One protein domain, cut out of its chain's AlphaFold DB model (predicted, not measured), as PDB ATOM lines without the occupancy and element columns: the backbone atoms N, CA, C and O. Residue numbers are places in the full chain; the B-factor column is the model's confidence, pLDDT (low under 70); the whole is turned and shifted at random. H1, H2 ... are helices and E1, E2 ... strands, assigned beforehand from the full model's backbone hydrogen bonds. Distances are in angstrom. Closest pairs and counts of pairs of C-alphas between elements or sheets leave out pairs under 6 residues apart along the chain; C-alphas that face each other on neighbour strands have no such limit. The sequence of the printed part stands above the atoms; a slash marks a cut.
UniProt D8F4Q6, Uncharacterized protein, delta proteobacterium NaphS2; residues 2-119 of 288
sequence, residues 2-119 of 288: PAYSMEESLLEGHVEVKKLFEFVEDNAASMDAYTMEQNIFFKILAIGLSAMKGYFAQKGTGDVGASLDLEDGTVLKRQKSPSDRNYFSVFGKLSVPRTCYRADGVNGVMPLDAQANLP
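AT A GLANCE: This is residues 2 to 119 of the 288 residues of an uncharacterized protein of delta proteobacterium NaphS2 (UniProt D8F4Q6). A long helical hairpin, H1 and H2 side by side, makes one end of a rod; the strand hairpin E3 and E4 packs through E4 on the later part of H2, and a small strand hairpin, E1 and E2, makes the other end. The turn at residues 29 to 34 sticks out. The 118 printed residues hold three named helices and four strands in the order H1 H2 E1 E2 E3 E4 H3, a mixed class with two antiparallel two-stranded sheets. The whole is loose, with a radius of gyration of the C-alphas of 19.5 A and spans of 67 by 24 by 18 A.

HOW THE PARTS SIT: H1, residues 6 to 27, and H2, residues 33 to 59, touch and form a hairpin, at a shallow tilt of 6 degrees, opposite ways; their closest C-alphas, Met 6 and Gly 54, are 4.8 A apart. E1, residues 67 to 69, and E2, residues 75 to 78, form an antiparallel hairpin, with N 68 and O 76 2.9 A apart. Residues 77 to 78 pair antiparallel with residues 101 to 102. E3, residues 83 to 89, and E4, residues 92 to 98, form another antiparallel hairpin, with N 87 and O 94 2.8 A apart. The closest C-alphas of H2 and E4, Leu 49 and Gly 92, are 6.2 A apart. H3, residues 111 to 115, touches no helix; its Leu 112 has its C-alpha 6.3 A from that of Arg 98 in E4, their closest pair. In H1, H2 and H3 every O i to N i+4 pair is within hydrogen-bond range.

IN THESE COORDINATES: H1 begins at C-alpha 6 (191.284, 169.761, 201.906) and measures 31.5 A; H2 measures 38.9 A. E1 measures 6.6 A, E2 9.9 A, E3 18.6 A and E4 18.8 A. H3, 6.3 A, ends at C-alpha 115 (193.940, 152.365, 205.394).

THE WHOLE: The C-alphas farthest apart, Ala 29 and Gly 73, are 67.9 A apart. The printed part has no cut; E4 to H3 is a long link, residues 99 to 110. No printed residue has pLDDT under 70.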
ATOM      1  N   PRO A   2     187.445 163.242 190.746       83.25
ATOM      2  CA  PRO A   2     188.744 163.682 191.251       83.25
ATOM      3  C   PRO A   2     188.877 163.385 192.753       83.25
ATOM      4  O   PRO A   2     187.873 163.182 193.436       83.25
ATOM      5  N   ALA A   3     190.116 163.332 193.244       89.56
ATOM      6  CA  ALA A   3     190.391 163.277 194.676       89.56
ATOM      7  C   ALA A   3     189.828 164.526 195.370       89.56
ATOM      8  O   ALA A   3     189.819 165.602 194.774       89.56
ATOM      9  N   TYR A   4     189.374 164.384 196.615       94.31
ATOM     10  CA  TYR A   4     188.974 165.541 197.407       94.31
ATOM     11  C   TYR A   4     190.183 166.425 197.717       94.31
ATOM     12  O   TYR A   4     191.269 165.917 197.995       94.31
ATOM     13  N   SER A   5     189.972 167.740 197.720       96.12
ATOM     14  CA  SER A   5     190.925 168.711 198.251       96.12
ATOM     15  C   SER A   5     190.525 169.132 199.663       96.12
ATOM     16  O   SER A   5     189.344 169.353 199.955       96.12
ATOM     17  N   MET A   6     191.515 169.262 200.550       96.56
ATOM     18  CA  MET A   6     191.284 169.761 201.906       96.56
ATOM     19  C   MET A   6     190.859 171.232 201.875       96.56
ATOM     20  O   MET A   6     189.975 171.631 202.625       96.56
ATOM     21  N   GLU A   7     191.429 172.023 200.964       96.81
ATOM     22  CA  GLU A   7     191.077 173.433 200.780       96.81
ATOM     23  C   GLU A   7     189.622 173.594 200.320       96.81
ATOM     24  O   GLU A   7     188.868 174.361 200.916       96.81
ATOM     25  N   GLU A   8     189.194 172.810 199.324       96.62
ATOM     26  CA  GLU A   8     187.802 172.814 198.856       96.62
ATOM     27  C   GLU A   8     186.843 172.374 199.967       96.62
ATOM     28  O   GLU A   8     185.806 172.997 200.171       96.62
ATOM     29  N   SER A   9     187.210 171.341 200.732       96.88
ATOM     30  CA  SER A   9     186.388 170.838 201.841       96.88
ATOM     31  C   SER A   9     186.244 171.866 202.969       96.88
ATOM     32  O   SER A   9     185.164 172.005 203.548       96.88
ATOM     33  N   LEU A  10     187.308 172.620 203.274       97.12
ATOM     34  CA  LEU A  10     187.272 173.727 204.236       97.12
ATOM     35  C   LEU A  10     186.398 174.875 203.732       97.12
ATOM     36  O   LEU A  10     185.574 175.389 204.487       97.12
ATOM     37  N   LEU A  11     186.540 175.253 202.458       97.88
ATOM     38  CA  LEU A  11     185.716 176.285 201.836       97.88
ATOM     39  C   LEU A  11     184.230 175.899 201.873       97.88
ATOM     40  O   LEU A  11     183.400 176.696 202.310       97.88
ATOM     41  N   GLU A  12     183.897 174.669 201.472       97.25
ATOM     42  CA  GLU A  12     182.542 174.122 201.569       97.25
ATOM     43  C   GLU A  12     182.028 174.178 203.016       97.25
ATOM     44  O   GLU A  12     180.920 174.649 203.256       97.25
ATOM     45  N   GLY A  13     182.837 173.758 203.994       97.44
ATOM     46  CA  GLY A  13     182.484 173.820 205.414       97.44
ATOM     47  C   GLY A  13     182.181 175.241 205.899       97.44
ATOM     48  O   GLY A  13     181.155 175.462 206.541       97.44
ATOM     49  N   HIS A  14     183.018 176.222 205.550       98.06
ATOM     50  CA  HIS A  14     182.787 177.631 205.891       98.06
ATOM     51  C   HIS A  14     181.499 178.177 205.272       98.06
ATOM     52  O   HIS A  14     180.750 178.899 205.935       98.06
ATOM     53  N   VAL A  15     181.220 177.810 204.021       98.38
ATOM     54  CA  VAL A  15     179.978 178.180 203.341       98.38
ATOM     55  C   VAL A  15     178.765 177.575 204.054       98.38
ATOM     56  O   VAL A  15     177.788 178.287 204.275       98.38
ATOM     57  N   GLU A  16     178.814 176.304 204.461       98.12
ATOM     58  CA  GLU A  16     177.704 175.662 205.180       98.12
ATOM     59  C   GLU A  16     177.478 176.253 206.582       98.12
ATOM     60  O   GLU A  16     176.331 176.464 206.975       98.12
ATOM     61  N   VAL A  17     178.544 176.613 207.311       98.44
ATOM     62  CA  VAL A  17     178.427 177.337 208.594       98.44
ATOM     63  C   VAL A  17     177.758 178.694 208.395       98.44
ATOM     64  O   VAL A  17     176.858 179.057 209.148       98.44
ATOM     65  N   LYS A  18     178.156 179.443 207.364       98.25
ATOM     66  CA  LYS A  18     177.542 180.737 207.057       98.25
ATOM     67  C   LYS A  18     176.052 180.581 206.719       98.25
ATOM     68  O   LYS A  18     175.219 181.235 207.340       98.25
ATOM     69  N   LYS A  19     175.711 179.642 205.828       97.94
ATOM     70  CA  LYS A  19     174.319 179.317 205.456       97.94
ATOM     71  C   LYS A  19     173.461 178.861 206.636       97.94
ATOM     72  O   LYS A  19     172.235 178.968 206.568       97.94
ATOM     73  N   LEU A  20     174.066 178.265 207.665       98.25
ATOM     74  CA  LEU A  20     173.367 177.885 208.890       98.25
ATOM     75  C   LEU A  20     172.854 179.119 209.628       98.25
ATOM     76  O   LEU A  20     171.663 179.182 209.913       98.25
ATOM     77  N   PHE A  21     173.723 180.091 209.903       98.31
ATOM     78  CA  PHE A  21     173.333 181.283 210.656       98.31
ATOM     79  C   PHE A  21     172.468 182.245 209.839       98.31
ATOM     80  O   PHE A  21     171.479 182.733 210.374       98.31
ATOM     81  N   GLU A  22     172.746 182.419 208.542       98.25
ATOM     82  CA  GLU A  22     171.869 183.191 207.643       98.25
ATOM     83  C   GLU A  22     170.443 182.623 207.641       98.25
ATOM     84  O   GLU A  22     169.473 183.355 207.800       98.25
ATOM     85  N   PHE A  23     170.297 181.294 207.578       98.12
ATOM     86  CA  PHE A  23     168.977 180.671 207.651       98.12
ATOM     87  C   PHE A  23     168.247 180.967 208.966       98.12
ATOM     88  O   PHE A  23     167.031 181.164 208.947       98.12
ATOM     89  N   VAL A  24     168.955 180.971 210.098       98.12
ATOM     90  CA  VAL A  24     168.346 181.286 211.397       98.12
ATOM     91  C   VAL A  24     167.860 182.733 211.408       98.12
ATOM     92  O   VAL A  24     166.707 182.969 211.762       98.12
ATOM     93  N   GLU A  25     168.697 183.681 210.981       97.81
ATOM     94  CA  GLU A  25     168.344 185.104 210.912       97.81
ATOM     95  C   GLU A  25     167.133 185.349 210.002       97.81
ATOM     96  O   GLU A  25     166.187 186.031 210.399       97.81
ATOM     97  N   ASP A  26     167.112 184.714 208.830       97.94
ATOM     98  CA  ASP A  26     166.061 184.890 207.826       97.94
ATOM     99  C   ASP A  26     164.703 184.301 208.249       97.94
ATOM    100  O   ASP A  26     163.656 184.742 207.769       97.94
ATOM    101  N   ASN A  27     164.692 183.287 209.125       97.94
ATOM    102  CA  ASN A  27     163.488 182.502 209.429       97.94
ATOM    103  C   ASN A  27     163.038 182.570 210.899       97.94
ATOM    104  O   ASN A  27     161.981 182.033 211.236       97.94
ATOM    105  N   ALA A  28     163.779 183.251 211.780       96.62
ATOM    106  CA  ALA A  28     163.459 183.333 213.211       96.62
ATOM    107  C   ALA A  28     162.070 183.931 213.508       96.62
ATOM    108  O   ALA A  28     161.437 183.552 214.488       96.62
ATOM    109  N   ALA A  29     161.584 184.855 212.674       96.81
ATOM    110  CA  ALA A  29     160.273 185.480 212.862       96.81
ATOM    111  C   ALA A  29     159.094 184.618 212.368       96.81
ATOM    112  O   ALA A  29     157.955 184.868 212.759       96.81
ATOM    113  N   SER A  30     159.342 183.644 211.483       96.94
ATOM    114  CA  SER A  30     158.299 182.890 210.772       96.94
ATOM    115  C   SER A  30     158.189 181.422 211.186       96.94
ATOM    116  O   SER A  30     157.147 180.812 210.949       96.94
ATOM    117  N   MET A  31     159.228 180.847 211.796       97.75
ATOM    118  CA  MET A  31     159.265 179.440 212.201       97.75
ATOM    119  C   MET A  31     159.112 179.267 213.711       97.75
ATOM    120  O   MET A  31     159.635 180.046 214.503       97.75
ATOM    121  N   ASP A  32     158.434 178.191 214.111       98.19
ATOM    122  CA  ASP A  32     158.459 177.734 215.498       98.19
ATOM    123  C   ASP A  32     159.792 177.050 215.849       98.19
ATOM    124  O   ASP A  32     160.596 176.688 214.983       98.19
ATOM    125  N   ALA A  33     160.023 176.864 217.151       98.06
ATOM    126  CA  ALA A  33     161.255 176.268 217.657       98.06
ATOM    127  C   ALA A  33     161.492 174.850 217.113       98.06
ATOM    128  O   ALA A  33     162.612 174.528 216.738       98.06
ATOM    129  N   TYR A  34     160.447 174.026 216.999       96.69
ATOM    130  CA  TYR A  34     160.563 172.650 216.507       96.69
ATOM    131  C   TYR A  34     161.041 172.597 215.048       96.69
ATOM    132  O   TYR A  34     161.962 171.855 214.703       96.69
ATOM    133  N   THR A  35     160.446 173.416 214.184       96.69
ATOM    134  CA  THR A  35     160.821 173.521 212.770       96.69
ATOM    135  C   THR A  35     162.230 174.091 212.632       96.69
ATOM    136  O   THR A  35     163.020 173.606 211.815       96.69
ATOM    137  N   MET A  36     162.574 175.086 213.453       97.88
ATOM    138  CA  MET A  36     163.913 175.666 213.490       97.88
ATOM    139  C   MET A  36     164.966 174.625 213.907       97.88
ATOM    140  O   MET A  36     165.964 174.462 213.207       97.88
ATOM    141  N   GLU A  37     164.723 173.857 214.974       97.12
ATOM    142  CA  GLU A  37     165.609 172.785 215.455       97.12
ATOM    143  C   GLU A  37     165.898 171.742 214.369       97.12
ATOM    144  O   GLU A  37     167.060 171.399 214.136       97.12
ATOM    145  N   GLN A  38     164.870 171.277 213.651       95.19
ATOM    146  CA  GLN A  38     165.049 170.306 212.565       95.19
ATOM    147  C   GLN A  38     165.942 170.839 211.444       95.19
ATOM    148  O   GLN A  38     166.852 170.148 210.981       95.19
ATOM    149  N   ASN A  39     165.704 172.076 211.009       96.12
ATOM    150  CA  ASN A  39     166.476 172.671 209.921       96.12
ATOM    151  C   ASN A  39     167.919 172.976 210.336       96.12
ATOM    152  O   ASN A  39     168.840 172.724 209.554       96.12
ATOM    153  N   ILE A  40     168.129 173.469 211.562       97.44
ATOM    154  CA  ILE A  40     169.466 173.650 212.140       97.44
ATOM    155  C   ILE A  40     170.209 172.317 212.132       97.44
ATOM    156  O   ILE A  40     171.331 172.239 211.632       97.44
ATOM    157  N   PHE A  41     169.573 171.249 212.618       97.38
ATOM    158  CA  PHE A  41     170.194 169.933 212.676       97.38
ATOM    159  C   PHE A  41     170.615 169.419 211.294       97.38
ATOM    160  O   PHE A  41     171.765 169.014 211.114       97.38
ATOM    161  N   PHE A  42     169.751 169.510 210.279       95.62
ATOM    162  CA  PHE A  42     170.107 169.074 208.924       95.62
ATOM    163  C   PHE A  42     171.244 169.889 208.301       95.62
ATOM    164  O   PHE A  42     172.063 169.341 207.563       95.62
ATOM    165  N   LYS A  43     171.343 171.180 208.619       96.94
ATOM    166  CA  LYS A  43     172.468 172.013 208.178       96.94
ATOM    167  C   LYS A  43     173.767 171.664 208.904       96.94
ATOM    168  O   LYS A  43     174.822 171.664 208.277       96.94
ATOM    169  N   ILE A  44     173.704 171.265 210.176       97.69
ATOM    170  CA  ILE A  44     174.866 170.716 210.894       97.69
ATOM    171  C   ILE A  44     175.376 169.436 210.215       97.69
ATOM    172  O   ILE A  44     176.588 169.267 210.071       97.69
ATOM    173  N   LEU A  45     174.485 168.565 209.726       97.38
ATOM    174  CA  LEU A  45     174.901 167.378 208.967       97.38
ATOM    175  C   LEU A  45     175.662 167.749 207.685       97.38
ATOM    176  O   LEU A  45     176.653 167.096 207.367       97.38
ATOM    177  N   ALA A  46     175.271 168.823 206.989       96.81
ATOM    178  CA  ALA A  46     175.994 169.307 205.810       96.81
ATOM    179  C   ALA A  46     177.423 169.771 206.152       96.81
ATOM    180  O   ALA A  46     178.366 169.423 205.442       96.81
ATOM    181  N   ILE A  47     177.604 170.467 207.281       98.12
ATOM    182  CA  ILE A  47     178.932 170.844 207.797       98.12
ATOM    183  C   ILE A  47     179.765 169.584 208.093       98.12
ATOM    184  O   ILE A  47     180.922 169.485 207.679       98.12
ATOM    185  N   GLY A  48     179.169 168.592 208.761       97.88
ATOM    186  CA  GLY A  48     179.814 167.304 209.036       97.88
ATOM    187  C   GLY A  48     180.200 166.539 207.765       97.88
ATOM    188  O   GLY A  48     181.266 165.925 207.708       97.88
ATOM    189  N   LEU A  49     179.387 166.620 206.710       97.62
ATOM    190  CA  LEU A  49     179.689 166.011 205.416       97.62
ATOM    191  C   LEU A  49     180.912 166.663 204.755       97.62
ATOM    192  O   LEU A  49     181.766 165.943 204.234       97.62
ATOM    193  N   SER A  50     181.040 167.991 204.819       97.94
ATOM    194  CA  SER A  50     182.236 168.711 204.353       97.94
ATOM    195  C   SER A  50     183.482 168.303 205.146       97.94
ATOM    196  O   SER A  50     184.529 168.031 204.560       97.94
ATOM    197  N   ALA A  51     183.366 168.142 206.468       98.12
ATOM    198  CA  ALA A  51     184.460 167.626 207.293       98.12
ATOM    199  C   ALA A  51     184.857 166.185 206.909       98.12
ATOM    200  O   ALA A  51     186.046 165.874 206.823       98.12
ATOM    201  N   MET A  52     183.887 165.315 206.597       97.69
ATOM    202  CA  MET A  52     184.165 163.961 206.100       97.69
ATOM    203  C   MET A  52     184.884 163.961 204.748       97.69
ATOM    204  O   MET A  52     185.775 163.136 204.538       97.69
ATOM    205  N   LYS A  53     184.545 164.880 203.834       97.44
ATOM    206  CA  LYS A  53     185.316 165.065 202.593       97.44
ATOM    207  C   LYS A  53     186.752 165.490 202.899       97.44
ATOM    208  O   LYS A  53     187.672 164.908 202.334       97.44
ATOM    209  N   GLY A  54     186.947 166.408 203.850       97.69
ATOM    210  CA  GLY A  54     188.272 166.833 204.312       97.69
ATOM    211  C   GLY A  54     189.104 165.683 204.889       97.69
ATOM    212  O   GLY A  54     190.279 165.540 204.557       97.69
ATOM    213  N   TYR A  55     188.486 164.787 205.666       97.62
ATOM    214  CA  TYR A  55     189.141 163.560 206.131       97.62
ATOM    215  C   TYR A  55     189.647 162.698 204.963       97.62
ATOM    216  O   TYR A  55     190.809 162.285 204.956       97.62
ATOM    217  N   PHE A  56     188.808 162.452 203.951       96.94
ATOM    218  CA  PHE A  56     189.216 161.680 202.774       96.94
ATOM    219  C   PHE A  56     190.207 162.429 201.875       96.94
ATOM    220  O   PHE A  56     191.030 161.786 201.233       96.94
ATOM    221  N   ALA A  57     190.192 163.762 201.869       96.38
ATOM    222  CA  ALA A  57     191.224 164.562 201.219       96.38
ATOM    223  C   ALA A  57     192.590 164.339 201.882       96.38
ATOM    224  O   ALA A  57     193.574 164.071 201.198       96.38
ATOM    225  N   GLN A  58     192.636 164.368 203.217       95.88
ATOM    226  CA  GLN A  58     193.867 164.162 203.979       95.88
ATOM    227  C   GLN A  58     194.381 162.718 203.895       95.88
ATOM    228  O   GLN A  58     195.590 162.494 203.849       95.88
ATOM    229  N   LYS A  59     193.477 161.730 203.874       95.06
ATOM    230  CA  LYS A  59     193.832 160.321 203.636       95.06
ATOM    231  C   LYS A  59     194.303 160.067 202.202       95.06
ATOM    232  O   LYS A  59     195.072 159.136 201.976       95.06
ATOM    233  N   GLY A  60     193.857 160.880 201.247       94.94
ATOM    234  CA  GLY A  60     194.123 160.694 199.827       94.94
ATOM    235  C   GLY A  60     193.372 159.495 199.241       94.94
ATOM    236  O   GLY A  60     192.451 158.940 199.837       94.94
ATOM    237  N   THR A  61     193.772 159.074 198.042       95.62
ATOM    238  CA  THR A  61     193.101 157.991 197.301       95.62
ATOM    239  C   THR A  61     193.653 156.596 197.615       95.62
ATOM    240  O   THR A  61     193.220 155.619 197.004       95.62
ATOM    241  N   GLY A  62     194.624 156.487 198.528       94.94
ATOM    242  CA  GLY A  62     195.391 155.257 198.748       94.94
ATOM    243  C   GLY A  62     196.365 154.936 197.607       94.94
ATOM    244  O   GLY A  62     196.593 153.767 197.311       94.94
ATOM    245  N   ASP A  63     196.895 155.956 196.921       94.88
ATOM    246  CA  ASP A  63     198.008 155.782 195.979       94.88
ATOM    247  C   ASP A  63     199.290 155.432 196.753       94.88
ATOM    248  O   ASP A  63     199.718 156.175 197.634       94.88
ATOM    249  N   VAL A  64     199.879 154.286 196.423       94.88
ATOM    250  CA  VAL A  64     201.122 153.752 197.000       94.88
ATOM    251  C   VAL A  64     202.265 153.707 195.977       94.88
ATOM    252  O   VAL A  64     203.306 153.115 196.237       94.88
ATOM    253  N   GLY A  65     202.093 154.333 194.809       94.44
ATOM    254  CA  GLY A  65     203.076 154.368 193.730       94.44
ATOM    255  C   GLY A  65     202.592 153.707 192.437       94.44
ATOM    256  O   GLY A  65     201.405 153.454 192.232       94.44
ATOM    257  N   ALA A  66     203.525 153.447 191.517       94.31
ATOM    258  CA  ALA A  66     203.216 152.917 190.185       94.31
ATOM    259  C   ALA A  66     202.765 151.442 190.195       94.31
ATOM    260  O   ALA A  66     202.019 151.018 189.304       94.31
ATOM    261  N   SER A  67     203.196 150.681 191.198       94.31
ATOM    262  CA  SER A  67     202.868 149.272 191.388       94.31
ATOM    263  C   SER A  67     202.701 148.938 192.869       94.31
ATOM    264  O   SER A  67     203.149 149.689 193.731       94.31
ATOM    265  N   LEU A  68     202.034 147.819 193.133       93.56
ATOM    266  CA  LEU A  68     201.843 147.227 194.450       93.56
ATOM    267  C   LEU A  68     202.250 145.755 194.368       93.56
ATOM    268  O   LEU A  68     201.690 145.020 193.552       93.56
ATOM    269  N   ASP A  69     203.194 145.346 195.208       93.12
ATOM    270  CA  ASP A  69     203.676 143.967 195.273       93.12
ATOM    271  C   ASP A  69     202.873 143.194 196.329       93.12
ATOM    272  O   ASP A  69     202.728 143.648 197.466       93.12
ATOM    273  N   LEU A  70     202.315 142.050 195.939       89.31
ATOM    274  CA  LEU A  70     201.612 141.139 196.839       89.31
ATOM    275  C   LEU A  70     202.587 140.145 197.485       89.31
ATOM    276  O   LEU A  70     203.674 139.889 196.969       89.31
ATOM    277  N   GLU A  71     202.175 139.543 198.604       88.06
ATOM    278  CA  GLU A  71     202.983 138.560 199.348       88.06
ATOM    279  C   GLU A  71     203.344 137.316 198.518       88.06
ATOM    280  O   GLU A  71     204.381 136.699 198.743       88.06
ATOM    281  N   ASP A  72     202.521 136.972 197.523       87.31
ATOM    282  CA  ASP A  72     202.756 135.865 196.590       87.31
ATOM    283  C   ASP A  72     203.731 136.213 195.443       87.31
ATOM    284  O   ASP A  72     203.993 135.381 194.573       87.31
ATOM    285  N   GLY A  73     204.279 137.434 195.435       86.81
ATOM    286  CA  GLY A  73     205.184 137.950 194.405       86.81
ATOM    287  C   GLY A  73     204.481 138.546 193.181       86.81
ATOM    288  O   GLY A  73     205.153 139.006 192.254       86.81
ATOM    289  N   THR A  74     203.146 138.569 193.148       90.44
ATOM    290  CA  THR A  74     202.383 139.191 192.061       90.44
ATOM    291  C   THR A  74     202.505 140.712 192.115       90.44
ATOM    292  O   THR A  74     202.208 141.341 193.129       90.44
ATOM    293  N   VAL A  75     202.864 141.326 190.985       93.00
ATOM    294  CA  VAL A  75     202.970 142.787 190.855       93.00
ATOM    295  C   VAL A  75     201.704 143.354 190.217       93.00
ATOM    296  O   VAL A  75     201.413 143.119 189.041       93.00
ATOM    297  N   LEU A  76     200.960 144.157 190.974       94.81
ATOM    298  CA  LEU A  76     199.771 144.856 190.499       94.81
ATOM    299  C   LEU A  76     200.137 146.249 189.989       94.81
ATOM    300  O   LEU A  76     200.837 147.004 190.660       94.81
ATOM    301  N   LYS A  77     199.629 146.642 188.817       95.25
ATOM    302  CA  LYS A  77     199.888 147.972 188.246       95.25
ATOM    303  C   LYS A  77     198.770 148.943 188.590       95.25
ATOM    304  O   LYS A  77     197.588 148.587 188.544       95.25
ATOM    305  N   ARG A  78     199.143 150.193 188.870       95.94
ATOM    306  CA  ARG A  78     198.187 151.282 189.090       95.94
ATOM    307  C   ARG A  78     197.343 151.523 187.835       95.94
ATOM    308  O   ARG A  78     197.874 151.738 186.744       95.94
ATOM    309  N   GLN A  79     196.024 151.534 187.995       93.62
ATOM    310  CA  GLN A  79     195.081 151.896 186.938       93.62
ATOM    311  C   GLN A  79     195.081 153.412 186.696       93.62
ATOM    312  O   GLN A  79     195.275 154.202 187.616       93.62
ATOM    313  N   LYS A  80     194.850 153.831 185.444       87.31
ATOM    314  CA  LYS A  80     194.865 155.258 185.063       87.31
ATOM    315  C   LYS A  80     193.711 156.051 185.672       87.31
ATOM    316  O   LYS A  80     193.882 157.219 186.004       87.31
ATOM    317  N   SER A  81     192.539 155.432 185.775       85.88
ATOM    318  CA  SER A  81     191.338 156.072 186.301       85.88
ATOM    319  C   SER A  81     191.058 155.568 187.715       85.88
ATOM    320  O   SER A  81     191.077 154.352 187.929       85.88
ATOM    321  N   PRO A  82     190.781 156.466 188.676       84.12
ATOM    322  CA  PRO A  82     190.394 156.059 190.017       84.12
ATOM    323  C   PRO A  82     189.038 155.347 189.994       84.12
ATOM    324  O   PRO A  82     188.146 155.700 189.219       84.12
ATOM    325  N   SER A  83     188.886 154.358 190.872       90.38
ATOM    326  CA  SER A  83     187.621 153.679 191.140       90.38
ATOM    327  C   SER A  83     186.941 154.363 192.314       90.38
ATOM    328  O   SER A  83     187.503 154.451 193.404       90.38
ATOM    329  N   ASP A  84     185.731 154.858 192.110       90.38
ATOM    330  CA  ASP A  84     184.971 155.498 193.167       90.38
ATOM    331  C   ASP A  84     184.071 154.506 193.913       90.38
ATOM    332  O   ASP A  84     183.703 153.438 193.416       90.38
ATOM    333  N   ARG A  85     183.764 154.842 195.164       92.44
ATOM    334  CA  ARG A  85     182.933 154.035 196.053       92.44
ATOM    335  C   ARG A  85     181.886 154.908 196.711       92.44
ATOM    336  O   ARG A  85     182.216 155.864 197.403       92.44
ATOM    337  N   ASN A  86     180.620 154.530 196.573       94.88
ATOM    338  CA  ASN A  86     179.565 155.145 197.371       94.88
ATOM    339  C   ASN A  86     179.799 154.836 198.855       94.88
ATOM    340  O   ASN A  86     179.892 153.668 199.231       94.88
ATOM    341  N   TYR A  87     179.831 155.874 199.681       95.88
ATOM    342  CA  TYR A  87     179.977 155.787 201.125       95.88
ATOM    343  C   TYR A  87     178.856 156.587 201.795       95.88
ATOM    344  O   TYR A  87     178.658 157.766 201.517       95.88
ATOM    345  N   PHE A  88     178.080 155.934 202.648       96.56
ATOM    346  CA  PHE A  88     176.987 156.507 203.420       96.56
ATOM    347  C   PHE A  88     177.472 156.639 204.859       96.56
ATOM    348  O   PHE A  88     177.509 155.666 205.617       96.56
ATOM    349  N   SER A  89     177.892 157.850 205.202       97.00
ATOM    350  CA  SER A  89     178.209 158.233 206.573       97.00
ATOM    351  C   SER A  89     176.936 158.644 207.312       97.00
ATOM    352  O   SER A  89     175.900 158.861 206.686       97.00
ATOM    353  N   VAL A  90     177.026 158.833 208.628       97.06
ATOM    354  CA  VAL A  90     175.927 159.427 209.408       97.06
ATOM    355  C   VAL A  90     175.610 160.872 208.996       97.06
ATOM    356  O   VAL A  90     174.501 161.337 209.212       97.06
ATOM    357  N   PHE A  91     176.549 161.568 208.349       97.00
ATOM    358  CA  PHE A  91     176.369 162.942 207.865       97.00
ATOM    359  C   PHE A  91     175.771 163.022 206.457       97.00
ATOM    360  O   PHE A  91     175.423 164.100 205.986       97.00
ATOM    361  N   GLY A  92     175.680 161.893 205.753       95.56
ATOM    362  CA  GLY A  92     175.205 161.856 204.379       95.56
ATOM    363  C   GLY A  92     176.017 160.941 203.468       95.56
ATOM    364  O   GLY A  92     176.979 160.274 203.873       95.56
ATOM    365  N   LYS A  93     175.608 160.920 202.199       95.31
ATOM    366  CA  LYS A  93     176.253 160.157 201.128       95.31
ATOM    367  C   LYS A  93     177.392 160.964 200.498       95.31
ATOM    368  O   LYS A  93     177.183 162.097 200.075       95.31
ATOM    369  N   LEU A  94     178.552 160.338 200.332       94.81
ATOM    370  CA  LEU A  94     179.679 160.836 199.544       94.81
ATOM    371  C   LEU A  94     180.249 159.735 198.639       94.81
ATOM    372  O   LEU A  94     179.957 158.554 198.826       94.81
ATOM    373  N   SER A  95     181.023 160.120 197.623       95.19
ATOM    374  CA  SER A  95     181.727 159.173 196.754       95.19
ATOM    375  C   SER A  95     183.216 159.248 197.041       95.19
ATOM    376  O   SER A  95     183.830 160.288 196.840       95.19
ATOM    377  N   VAL A  96     183.797 158.159 197.528       95.69
ATOM    378  CA  VAL A  96     185.203 158.094 197.920       95.69
ATOM    379  C   VAL A  96     186.036 157.661 196.707       95.69
ATOM    380  O   VAL A  96     185.893 156.514 196.267       95.69
ATOM    381  N   PRO A  97     186.880 158.537 196.133       94.19
ATOM    382  CA  PRO A  97     187.764 158.185 195.027       94.19
ATOM    383  C   PRO A  97     188.945 157.350 195.533       94.19
ATOM    384  O   PRO A  97     189.633 157.740 196.473       94.19
ATOM    385  N   ARG A  98     189.203 156.206 194.894       95.38
ATOM    386  CA  ARG A  98     190.261 155.268 195.294       95.38
ATOM    387  C   ARG A  98     191.164 154.924 194.125       95.38
ATOM    388  O   ARG A  98     190.701 154.701 193.005       95.38
ATOM    389  N   THR A  99     192.456 154.818 194.393       96.12
ATOM    390  CA  THR A  99     193.413 154.245 193.451       96.12
ATOM    391  C   THR A  99     193.210 152.733 193.398       96.12
ATOM    392  O   THR A  99     193.116 152.078 194.434       96.12
ATOM    393  N   CYS A 100     193.121 152.178 192.189       95.25
ATOM    394  CA  CYS A 100     192.963 150.743 191.965       95.25
ATOM    395  C   CYS A 100     194.253 150.163 191.380       95.25
ATOM    396  O   CYS A 100     194.783 150.691 190.399       95.25
ATOM    397  N   TYR A 101     194.736 149.071 191.966       95.88
ATOM    398  CA  TYR A 101     195.881 148.293 191.502       95.88
ATOM    399  C   TYR A 101     195.383 146.957 190.975       95.88
ATOM    400  O   TYR A 101     194.633 146.266 191.659       95.88
ATOM    401  N   ARG A 102     195.765 146.588 189.751       94.06
ATOM    402  CA  ARG A 102     195.281 145.351 189.127       94.06
ATOM    403  C   ARG A 102     196.310 144.745 188.175       94.06
ATOM    404  O   ARG A 102     197.099 145.470 187.568       94.06
ATOM    405  N   ALA A 103     196.248 143.427 188.029       91.88
ATOM    406  CA  ALA A 103     196.890 142.644 186.979       91.88
ATOM    407  C   ALA A 103     195.839 141.750 186.293       91.88
ATOM    408  O   ALA A 103     194.750 141.534 186.836       91.88
ATOM    409  N   ASP A 104     196.143 141.251 185.096       87.12
ATOM    410  CA  ASP A 104     195.225 140.383 184.356       87.12
ATOM    411  C   ASP A 104     194.953 139.092 185.139       87.12
ATOM    412  O   ASP A 104     195.867 138.459 185.661       87.12
ATOM    413  N   GLY A 105     193.678 138.718 185.253       83.56
ATOM    414  CA  GLY A 105     193.255 137.533 186.009       83.56
ATOM    415  C   GLY A 105     193.199 137.703 187.533       83.56
ATOM    416  O   GLY A 105     192.714 136.797 188.204       83.56
ATOM    417  N   VAL A 106     193.605 138.856 188.083       86.38
ATOM    418  CA  VAL A 106     193.573 139.138 189.531       86.38
ATOM    419  C   VAL A 106     192.516 140.202 189.856       86.38
ATOM    420  O   VAL A 106     192.253 141.130 189.072       86.38
ATOM    421  N   ASN A 107     191.870 140.061 191.015       87.00
ATOM    422  CA  ASN A 107     190.959 141.078 191.537       87.00
ATOM    423  C   ASN A 107     191.726 142.367 191.858       87.00
ATOM    424  O   ASN A 107     192.879 142.336 192.278       87.00
ATOM    425  N   GLY A 108     191.091 143.516 191.626       90.38
ATOM    426  CA  GLY A 108     191.707 144.804 191.933       90.38
ATOM    427  C   GLY A 108     191.852 145.011 193.440       90.38
ATOM    428  O   GLY A 108     190.947 144.664 194.196       90.38
ATOM    429  N   VAL A 109     192.965 145.612 193.853       93.94
ATOM    430  CA  VAL A 109     193.228 146.021 195.235       93.94
ATOM    431  C   VAL A 109     193.151 147.541 195.329       93.94
ATOM    432  O   VAL A 109     193.738 148.263 194.519       93.94
ATOM    433  N   MET A 110     192.424 148.029 196.332       95.38
ATOM    434  CA  MET A 110     192.254 149.451 196.620       95.38
ATOM    435  C   MET A 110     192.809 149.728 198.022       95.38
ATOM    436  O   MET A 110     192.077 149.549 198.996       95.38
ATOM    437  N   PRO A 111     194.080 150.157 198.161       95.81
ATOM    438  CA  PRO A 111     194.734 150.293 199.467       95.81
ATOM    439  C   PRO A 111     193.982 151.184 200.462       95.81
ATOM    440  O   PRO A 111     194.034 150.936 201.668       95.81
ATOM    441  N   LEU A 112     193.239 152.184 199.969       96.19
ATOM    442  CA  LEU A 112     192.439 153.062 200.823       96.19
ATOM    443  C   LEU A 112     191.416 152.294 201.673       96.19
ATOM    444  O   LEU A 112     191.134 152.721 202.789       96.19
ATOM    445  N   ASP A 113     190.890 151.165 201.185       95.38
ATOM    446  CA  ASP A 113     189.899 150.374 201.921       95.38
ATOM    447  C   ASP A 113     190.466 149.882 203.254       95.38
ATOM    448  O   ASP A 113     189.831 150.062 204.288       95.38
ATOM    449  N   ALA A 114     191.693 149.359 203.260       94.19
ATOM    450  CA  ALA A 114     192.361 148.948 204.492       94.19
ATOM    451  C   ALA A 114     192.804 150.162 205.331       94.19
ATOM    452  O   ALA A 114     192.572 150.211 206.536       94.19
ATOM    453  N   GLN A 115     193.390 151.186 204.700       95.38
ATOM    454  CA  GLN A 115     193.940 152.365 205.394       95.38
ATOM    455  C   GLN A 115     192.890 153.222 206.118       95.38
ATOM    456  O   GLN A 115     193.216 153.933 207.079       95.38
ATOM    457  N   ALA A 116     191.657 153.226 205.613       95.06
ATOM    458  CA  ALA A 116     190.523 153.931 206.199       95.06
ATOM    459  C   ALA A 116     189.511 152.981 206.859       95.06
ATOM    460  O   ALA A 116     188.467 153.458 207.301       95.06
ATOM    461  N   ASN A 117     189.820 151.678 206.935       95.38
ATOM    462  CA  ASN A 117     188.931 150.626 207.426       95.38
ATOM    463  C   ASN A 117     187.513 150.758 206.839       95.38
ATOM    464  O   ASN A 117     186.524 150.910 207.558       95.38
ATOM    465  N   LEU A 118     187.428 150.817 205.508       94.81
ATOM    466  CA  LEU A 118     186.154 150.950 204.820       94.81
ATOM    467  C   LEU A 118     185.411 149.611 204.863       94.81
ATOM    468  O   LEU A 118     185.980 148.588 204.482       94.81
ATOM    469  N   PRO A 119     184.126 149.614 205.253       92.44
ATOM    470  CA  PRO A 119     183.316 148.405 205.257       92.44
ATOM    471  C   PRO A 119     183.186 147.854 203.845       92.44
ATOM    472  O   PRO A 119     183.232 148.619 202.889       92.44
TER     473      PRO A 119